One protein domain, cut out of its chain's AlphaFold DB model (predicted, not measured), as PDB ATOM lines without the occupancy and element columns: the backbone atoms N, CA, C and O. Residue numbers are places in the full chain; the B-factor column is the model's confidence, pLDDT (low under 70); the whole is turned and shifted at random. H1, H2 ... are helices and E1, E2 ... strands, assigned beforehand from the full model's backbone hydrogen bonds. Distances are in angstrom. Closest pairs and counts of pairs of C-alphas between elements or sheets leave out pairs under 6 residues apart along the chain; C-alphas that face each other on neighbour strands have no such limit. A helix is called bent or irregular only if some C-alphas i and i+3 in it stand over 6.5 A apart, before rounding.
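What this domain is: This is residues 364 to 388 and 564 to 604 of the 758 residues of an uncharacterized protein of Echinostoma caproni (UniProt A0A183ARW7). A two-strand antiparallel hairpin, E1 and E2, sits in the middle of a loose assembly, with the long helix H3 over one face, short H1 toward the other face, and H2 beside the edge of E1, its first residue Glu 380 near the start of E1 at Leu 586. The 66 printed residues hold H1, H2, H3, E1, E2 in that order, a mixed class. The whole is only just compact, close to loose: radius of gyration of the C-alphas 12.6 A, spans 29 by 27 by 23 A.

How they stand to each other: The closest C-alphas of H1, residues 370 to 374, and E2, residues 595 to 599, are Leu 373 and Arg 596, 6.5 A. Those of H2, residues 380 to 388, and E1, residues 586 to 590, are Glu 380 and Leu 586, 6.8 A. E1 and E2 pair through N 588 and O 597, 2.9 A. H3, residues 564 to 577, is apart from H1, H2 and E2. O i to N i+4 pairs are all within hydrogen-bond range in H2, 6 of 10 in H3, 0 of 1 in H1, with 1 of 2 i+3 pairs.

Where its parts are: H1 begins at C-alpha 370 (162.847, 167.564, 234.559). H2 spans 12.4 A. H3, 21.5 A, is only just irregular: C-alphas 572 and 575 are 6.9 A apart. E1 spans 13.9 A; E2, 13.6 A, ends at C-alpha 599 (179.767, 160.101, 240.753).

The domain as a whole: Residues 389 to 563 are cut out, leaving 29.4 A between C-alphas 388 and 564. No link printed whole is long. Residues 388 and 602 to 604 have pLDDT under 70.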
ATOM      1  N   ALA A 364     174.727 152.295 237.721       70.50
ATOM      2  CA  ALA A 364     173.275 152.222 237.746       70.50
ATOM      3  C   ALA A 364     172.690 153.374 236.923       70.50
ATOM      4  O   ALA A 364     173.235 154.477 236.906       70.50
ATOM      5  N   TRP A 365     171.557 153.124 236.269       81.31
ATOM      6  CA  TRP A 365     170.810 154.126 235.514       81.31
ATOM      7  C   TRP A 365     169.332 154.086 235.907       81.31
ATOM      8  O   TRP A 365     168.814 153.049 236.324       81.31
ATOM      9  N   ALA A 366     168.653 155.223 235.777       78.31
ATOM     10  CA  ALA A 366     167.218 155.347 235.997       78.31
ATOM     11  C   ALA A 366     166.643 156.433 235.071       78.31
ATOM     12  O   ALA A 366     167.345 157.410 234.789       78.31
ATOM     13  N   PRO A 367     165.381 156.313 234.615       79.56
ATOM     14  CA  PRO A 367     164.670 157.420 233.981       79.56
ATOM     15  C   PRO A 367     164.599 158.631 234.920       79.56
ATOM     16  O   PRO A 367     164.418 158.468 236.128       79.56
ATOM     17  N   ILE A 368     164.709 159.843 234.374       79.12
ATOM     18  CA  ILE A 368     164.690 161.083 235.155       79.12
ATOM     19  C   ILE A 368     163.704 162.099 234.573       79.12
ATOM     20  O   ILE A 368     163.627 162.294 233.361       79.12
ATOM     21  N   SER A 369     162.929 162.740 235.447       84.56
ATOM     22  CA  SER A 369     162.040 163.850 235.103       84.56
ATOM     23  C   SER A 369     162.777 165.190 235.190       84.56
ATOM     24  O   SER A 369     163.760 165.329 235.921       84.56
ATOM     25  N   LEU A 370     162.272 166.215 234.495       79.06
ATOM     26  CA  LEU A 370     162.847 167.564 234.559       79.06
ATOM     27  C   LEU A 370     162.809 168.174 235.973       79.06
ATOM     28  O   LEU A 370     163.726 168.909 236.329       79.06
ATOM     29  N   SER A 371     161.812 167.830 236.801       81.44
ATOM     30  CA  SER A 371     161.774 168.238 238.213       81.44
ATOM     31  C   SER A 371     162.932 167.617 239.000       81.44
ATOM     32  O   SER A 371     163.724 168.325 239.621       81.44
ATOM     33  N   THR A 372     163.091 166.297 238.899       81.50
ATOM     34  CA  THR A 372     164.055 165.533 239.698       81.50
ATOM     35  C   THR A 372     165.488 165.655 239.196       81.50
ATOM     36  O   THR A 372     166.429 165.370 239.936       81.50
ATOM     37  N   LEU A 373     165.692 166.172 237.985       84.50
ATOM     38  CA  LEU A 373     167.005 166.563 237.476       84.50
ATOM     39  C   LEU A 373     167.604 167.756 238.244       84.50
ATOM     40  O   LEU A 373     168.812 167.763 238.500       84.50
ATOM     41  N   ALA A 374     166.778 168.722 238.663       81.38
ATOM     42  CA  ALA A 374     167.214 169.903 239.414       81.38
ATOM     43  C   ALA A 374     167.514 169.617 240.900       81.38
ATOM     44  O   ALA A 374     168.337 170.310 241.498       81.38
ATOM     45  N   GLU A 375     166.894 168.586 241.483       84.44
ATOM     46  CA  GLU A 375     167.102 168.175 242.879       84.44
ATOM     47  C   GLU A 375     168.584 167.870 243.181       84.44
ATOM     48  O   GLU A 375     169.285 167.242 242.376       84.44
ATOM     49  N   LEU A 376     169.066 168.322 244.347       83.94
ATOM     50  CA  LEU A 376     170.418 168.063 244.863       83.94
ATOM     51  C   LEU A 376     170.516 166.656 245.461       83.94
ATOM     52  O   LEU A 376     169.604 166.220 246.161       83.94
ATOM     53  N   LEU A 377     171.644 165.968 245.256       80.88
ATOM     54  CA  LEU A 377     171.898 164.710 245.968       80.88
ATOM     55  C   LEU A 377     172.250 164.957 247.450       80.88
ATOM     56  O   LEU A 377     172.839 165.994 247.782       80.88
ATOM     57  N   PRO A 378     171.968 163.994 248.353       78.94
ATOM     58  CA  PRO A 378     172.468 164.024 249.725       78.94
ATOM     59  C   PRO A 378     173.987 164.241 249.757       78.94
ATOM     60  O   PRO A 378     174.732 163.553 249.068       78.94
ATOM     61  N   GLY A 379     174.448 165.227 250.531       79.31
ATOM     62  CA  GLY A 379     175.867 165.598 250.617       79.31
ATOM     63  C   GLY A 379     176.396 166.500 249.491       79.31
ATOM     64  O   GLY A 379     177.428 167.138 249.691       79.31
ATOM     65  N   GLU A 380     175.699 166.660 248.358       83.81
ATOM     66  CA  GLU A 380     176.186 167.463 247.215       83.81
ATOM     67  C   GLU A 380     176.455 168.929 247.598       83.81
ATOM     68  O   GLU A 380     177.447 169.524 247.179       83.81
ATOM     69  N   ALA A 381     175.596 169.513 248.440       83.75
ATOM     70  CA  ALA A 381     175.774 170.876 248.937       83.75
ATOM     71  C   ALA A 381     177.037 171.043 249.805       83.75
ATOM     72  O   ALA A 381     177.610 172.129 249.825       83.75
ATOM     73  N   GLU A 382     177.484 169.988 250.492       84.94
ATOM     74  CA  GLU A 382     178.696 170.015 251.318       84.94
ATOM     75  C   GLU A 382     179.947 169.741 250.476       84.94
ATOM     76  O   GLU A 382     180.914 170.494 250.564       84.94
ATOM     77  N   ALA A 383     179.897 168.764 249.563       80.06
ATOM     78  CA  ALA A 383     180.963 168.525 248.588       80.06
ATOM     79  C   ALA A 383     181.287 169.800 247.780       80.06
ATOM     80  O   ALA A 383     182.455 170.161 247.627       80.06
ATOM     81  N   ARG A 384     180.259 170.554 247.358       82.38
ATOM     82  CA  ARG A 384     180.411 171.871 246.713       82.38
ATOM     83  C   ARG A 384     181.093 172.915 247.610       82.38
ATOM     84  O   ARG A 384     181.920 173.671 247.106       82.38
ATOM     85  N   ARG A 385     180.794 172.966 248.917       82.31
ATOM     86  CA  ARG A 385     181.471 173.882 249.864       82.31
ATOM     87  C   ARG A 385     182.943 173.525 250.036       82.31
ATOM     88  O   ARG A 385     183.782 174.419 250.014       82.31
ATOM     89  N   LEU A 386     183.261 172.236 250.156       76.94
ATOM     90  CA  LEU A 386     184.637 171.750 250.294       76.94
ATOM     91  C   LEU A 386     185.467 172.033 249.028       76.94
ATOM     92  O   LEU A 386     186.592 172.515 249.122       76.94
ATOM     93  N   GLN A 387     184.885 171.866 247.835       71.50
ATOM     94  CA  GLN A 387     185.515 172.274 246.565       71.50
ATOM     95  C   GLN A 387     185.754 173.795 246.459       71.50
ATOM     96  O   GLN A 387     186.647 174.227 245.730       71.50
ATOM     97  N   GLN A 388     184.958 174.613 247.154       68.50
ATOM     98  CA  GLN A 388     185.101 176.073 247.177       68.50
ATOM     99  C   GLN A 388     186.111 176.547 248.235       68.50
ATOM    100  O   GLN A 388     186.867 177.480 247.963       68.50
ATOM    101  N   ASP A 564     178.692 167.435 218.878       84.69
ATOM    102  CA  ASP A 564     178.616 168.793 219.463       84.69
ATOM    103  C   ASP A 564     178.561 168.800 221.000       84.69
ATOM    104  O   ASP A 564     178.854 169.803 221.655       84.69
ATOM    105  N   PHE A 565     178.160 167.674 221.587       89.00
ATOM    106  CA  PHE A 565     178.069 167.494 223.024       89.00
ATOM    107  C   PHE A 565     179.322 166.824 223.604       89.00
ATOM    108  O   PHE A 565     179.630 167.062 224.773       89.00
ATOM    109  N   LEU A 566     180.083 166.057 222.810       85.06
ATOM    110  CA  LEU A 566     181.309 165.387 223.262       85.06
ATOM    111  C   LEU A 566     182.389 166.388 223.701       85.06
ATOM    112  O   LEU A 566     182.929 166.226 224.793       85.06
ATOM    113  N   GLU A 567     182.631 167.463 222.941       83.19
ATOM    114  CA  GLU A 567     183.583 168.526 223.326       83.19
ATOM    115  C   GLU A 567     183.230 169.147 224.692       83.19
ATOM    116  O   GLU A 567     184.086 169.398 225.545       83.19
ATOM    117  N   ARG A 568     181.931 169.367 224.935       86.19
ATOM    118  CA  ARG A 568     181.430 169.951 226.186       86.19
ATOM    119  C   ARG A 568     181.475 168.960 227.352       86.19
ATOM    120  O   ARG A 568     181.670 169.394 228.490       86.19
ATOM    121  N   LEU A 569     181.323 167.662 227.085       86.88
ATOM    122  CA  LEU A 569     181.547 166.599 228.066       86.88
ATOM    123  C   LEU A 569     183.029 166.488 228.435       86.88
ATOM    124  O   LEU A 569     183.330 166.509 229.623       86.88
ATOM    125  N   GLU A 570     183.948 166.445 227.464       83.81
ATOM    126  CA  GLU A 570     185.401 166.416 227.709       83.81
ATOM    127  C   GLU A 570     185.830 167.605 228.580       83.81
ATOM    128  O   GLU A 570     186.443 167.429 229.637       83.81
ATOM    129  N   PHE A 571     185.420 168.818 228.199       85.31
ATOM    130  CA  PHE A 571     185.734 170.035 228.941       85.31
ATOM    131  C   PHE A 571     185.226 170.004 230.393       85.31
ATOM    132  O   PHE A 571     185.951 170.403 231.308       85.31
ATOM    133  N   GLN A 572     184.010 169.505 230.641       86.56
ATOM    134  CA  GLN A 572     183.456 169.413 231.998       86.56
ATOM    135  C   GLN A 572     184.005 168.220 232.799       86.56
ATOM    136  O   GLN A 572     184.137 168.325 234.018       86.56
ATOM    137  N   PHE A 573     184.383 167.121 232.142       90.50
ATOM    138  CA  PHE A 573     185.026 165.953 232.755       90.50
ATOM    139  C   PHE A 573     186.544 166.104 232.936       90.50
ATOM    140  O   PHE A 573     187.162 165.235 233.547       90.50
ATOM    141  N   SER A 574     187.146 167.217 232.508       83.50
ATOM    142  CA  SER A 574     188.559 167.548 232.766       83.50
ATOM    143  C   SER A 574     188.963 167.437 234.247       83.50
ATOM    144  O   SER A 574     190.087 167.047 234.556       83.50
ATOM    145  N   CYS A 575     188.039 167.693 235.182       80.38
ATOM    146  CA  CYS A 575     188.269 167.507 236.618       80.38
ATOM    147  C   CYS A 575     188.520 166.042 237.023       80.38
ATOM    148  O   CYS A 575     189.199 165.799 238.016       80.38
ATOM    149  N   LEU A 576     188.040 165.064 236.248       81.94
ATOM    150  CA  LEU A 576     188.211 163.631 236.517       81.94
ATOM    151  C   LEU A 576     189.641 163.132 236.242       81.94
ATOM    152  O   LEU A 576     189.961 161.993 236.572       81.94
ATOM    153  N   MET A 577     190.511 163.977 235.676       73.25
ATOM    154  CA  MET A 577     191.953 163.712 235.568       73.25
ATOM    155  C   MET A 577     192.688 163.821 236.914       73.25
ATOM    156  O   MET A 577     193.829 163.376 237.013       73.25
ATOM    157  N   TYR A 578     192.037 164.367 237.949       76.44
ATOM    158  CA  TYR A 578     192.595 164.581 239.287       76.44
ATOM    159  C   TYR A 578     191.758 163.828 240.341       76.44
ATOM    160  O   TYR A 578     191.043 164.454 241.124       76.44
ATOM    161  N   PRO A 579     191.775 162.478 240.340       75.44
ATOM    162  CA  PRO A 579     190.855 161.662 241.138       75.44
ATOM    163  C   PRO A 579     190.976 161.898 242.649       75.44
ATOM    164  O   PRO A 579     189.962 161.864 243.344       75.44
ATOM    165  N   ASP A 580     192.180 162.184 243.151       76.31
ATOM    166  CA  ASP A 580     192.440 162.420 244.577       76.31
ATOM    167  C   ASP A 580     191.832 163.740 245.099       76.31
ATOM    168  O   ASP A 580     191.535 163.859 246.288       76.31
ATOM    169  N   ASP A 581     191.572 164.712 244.213       80.88
ATOM    170  CA  ASP A 581     190.931 165.992 244.549       80.88
ATOM    171  C   ASP A 581     189.384 165.916 244.531       80.88
ATOM    172  O   ASP A 581     188.697 166.848 244.972       80.88
ATOM    173  N   LEU A 582     188.799 164.815 244.033       83.19
ATOM    174  CA  LEU A 582     187.355 164.686 243.812       83.19
ATOM    175  C   LEU A 582     186.558 164.566 245.120       83.19
ATOM    176  O   LEU A 582     186.382 163.489 245.689       83.19
ATOM    177  N   GLN A 583     185.950 165.675 245.544       85.31
ATOM    178  CA  GLN A 583     184.925 165.648 246.592       85.31
ATOM    179  C   GLN A 583     183.621 165.052 246.039       85.31
ATOM    180  O   GLN A 583     182.985 165.652 245.167       85.31
ATOM    181  N   LEU A 584     183.223 163.890 246.562       85.81
ATOM    182  CA  LEU A 584     181.984 163.191 246.207       85.81
ATOM    183  C   LEU A 584     180.832 163.543 247.179       85.81
ATOM    184  O   LEU A 584     181.091 163.783 248.360       85.81
ATOM    185  N   PRO A 585     179.560 163.534 246.730       87.06
ATOM    186  CA  PRO A 585     179.120 163.211 245.375       87.06
ATOM    187  C   PRO A 585     179.321 164.375 244.396       87.06
ATOM    188  O   PRO A 585     178.983 165.523 244.691       87.06
ATOM    189  N   LEU A 586     179.824 164.061 243.202       88.25
ATOM    190  CA  LEU A 586     180.015 165.014 242.108       88.25
ATOM    191  C   LEU A 586     178.920 164.800 241.057       88.25
ATOM    192  O   LEU A 586     178.721 163.682 240.582       88.25
ATOM    193  N   VAL A 587     178.178 165.860 240.719       88.12
ATOM    194  CA  VAL A 587     176.940 165.754 239.929       88.12
ATOM    195  C   VAL A 587     176.918 166.748 238.773       88.12
ATOM    196  O   VAL A 587     176.777 167.958 238.968       88.12
ATOM    197  N   PHE A 588     176.973 166.214 237.557       90.25
ATOM    198  CA  PHE A 588     176.846 166.953 236.304       90.25
ATOM    199  C   PHE A 588     175.390 166.933 235.824       90.25
ATOM    200  O   PHE A 588     174.702 165.919 235.958       90.25
ATOM    201  N   ARG A 589     174.903 168.051 235.278       90.62
ATOM    202  CA  ARG A 589     173.511 168.227 234.830       90.62
ATOM    203  C   ARG A 589     173.474 168.982 233.508       90.62
ATOM    204  O   ARG A 589     174.065 170.052 233.409       90.62
ATOM    205  N   TRP A 590     172.687 168.469 232.571       89.69
ATOM    206  CA  TRP A 590     172.363 169.105 231.295       89.69
ATOM    207  C   TRP A 590     170.842 169.036 231.091       89.69
ATOM    208  O   TRP A 590     170.348 168.098 230.453       89.69
ATOM    209  N   PRO A 591     170.068 169.970 231.684       86.88
ATOM    210  CA  PRO A 591     168.614 170.025 231.518       86.88
ATOM    211  C   PRO A 591     168.182 170.030 230.044       86.88
ATOM    212  O   PRO A 591     167.228 169.354 229.680       86.88
ATOM    213  N   GLU A 592     168.950 170.698 229.182       86.12
ATOM    214  CA  GLU A 592     168.780 170.795 227.726       86.12
ATOM    215  C   GLU A 592     169.083 169.495 226.949       86.12
ATOM    216  O   GLU A 592     168.905 169.435 225.730       86.12
ATOM    217  N   ARG A 593     169.558 168.453 227.641       85.00
ATOM    218  CA  ARG A 593     169.733 167.078 227.135       85.00
ATOM    219  C   ARG A 593     168.988 166.042 227.998       85.00
ATOM    220  O   ARG A 593     169.158 164.848 227.782       85.00
ATOM    221  N   HIS A 594     168.195 166.481 228.986       87.44
ATOM    222  CA  HIS A 594     167.541 165.639 230.006       87.44
ATOM    223  C   HIS A 594     168.517 164.698 230.762       87.44
ATOM    224  O   HIS A 594     168.109 163.674 231.310       87.44
ATOM    225  N   LEU A 595     169.811 165.038 230.811       88.88
ATOM    226  CA  LEU A 595     170.874 164.157 231.301       88.88
ATOM    227  C   LEU A 595     171.412 164.621 232.662       88.88
ATOM    228  O   LEU A 595     171.711 165.801 232.864       88.88
ATOM    229  N   ARG A 596     171.598 163.675 233.587       88.56
ATOM    230  CA  ARG A 596     172.326 163.870 234.848       88.56
ATOM    231  C   ARG A 596     173.290 162.705 235.056       88.56
ATOM    232  O   ARG A 596     172.860 161.557 235.017       88.56
ATOM    233  N   ILE A 597     174.565 163.003 235.294       90.50
ATOM    234  CA  ILE A 597     175.606 162.007 235.593       90.50
ATOM    235  C   ILE A 597     176.123 162.270 237.008       90.50
ATOM    236  O   ILE A 597     176.488 163.396 237.343       90.50
ATOM    237  N   CYS A 598     176.127 161.227 237.836       87.06
ATOM    238  CA  CYS A 598     176.465 161.298 239.254       87.06
ATOM    239  C   CYS A 598     177.626 160.350 239.559       87.06
ATOM    240  O   CYS A 598     177.507 159.147 239.343       87.06
ATOM    241  N   LEU A 599     178.708 160.880 240.120       88.50
ATOM    242  CA  LEU A 599     179.767 160.101 240.753       88.50
ATOM    243  C   LEU A 599     179.502 160.096 242.259       88.50
ATOM    244  O   LEU A 599     179.369 161.156 242.875       88.50
ATOM    245  N   VAL A 600     179.383 158.906 242.840       84.19
ATOM    246  CA  VAL A 600     179.010 158.692 244.244       84.19
ATOM    247  C   VAL A 600     179.957 157.685 244.886       84.19
ATOM    248  O   VAL A 600     180.480 156.803 244.209       84.19
ATOM    249  N   ASP A 601     180.175 157.813 246.192       77.56
ATOM    250  CA  ASP A 601     180.915 156.815 246.961       77.56
ATOM    251  C   ASP A 601     180.040 155.555 247.124       77.56
ATOM    252  O   ASP A 601     178.922 155.671 247.638       77.56
ATOM    253  N   PRO A 602     180.487 154.358 246.696       59.97
ATOM    254  CA  PRO A 602     179.727 153.124 246.895       59.97
ATOM    255  C   PRO A 602     179.700 152.675 248.365       59.97
ATOM    256  O   PRO A 602     178.916 151.796 248.722       59.97
ATOM    257  N   SER A 603     180.537 153.264 249.226       54.22
ATOM    258  CA  SER A 603     180.518 153.062 250.670       54.22
ATOM    259  C   SER A 603     179.768 154.208 251.373       54.22
ATOM    260  O   SER A 603     180.189 155.368 251.311       54.22
ATOM    261  N   PRO A 604     178.665 153.935 252.095       43.44
ATOM    262  CA  PRO A 604     178.059 154.934 252.964       43.44
ATOM    263  C   PRO A 604     178.961 155.131 254.187       43.44
ATOM    264  O   PRO A 604     178.822 154.436 255.196       43.44
TER     265      PRO A 604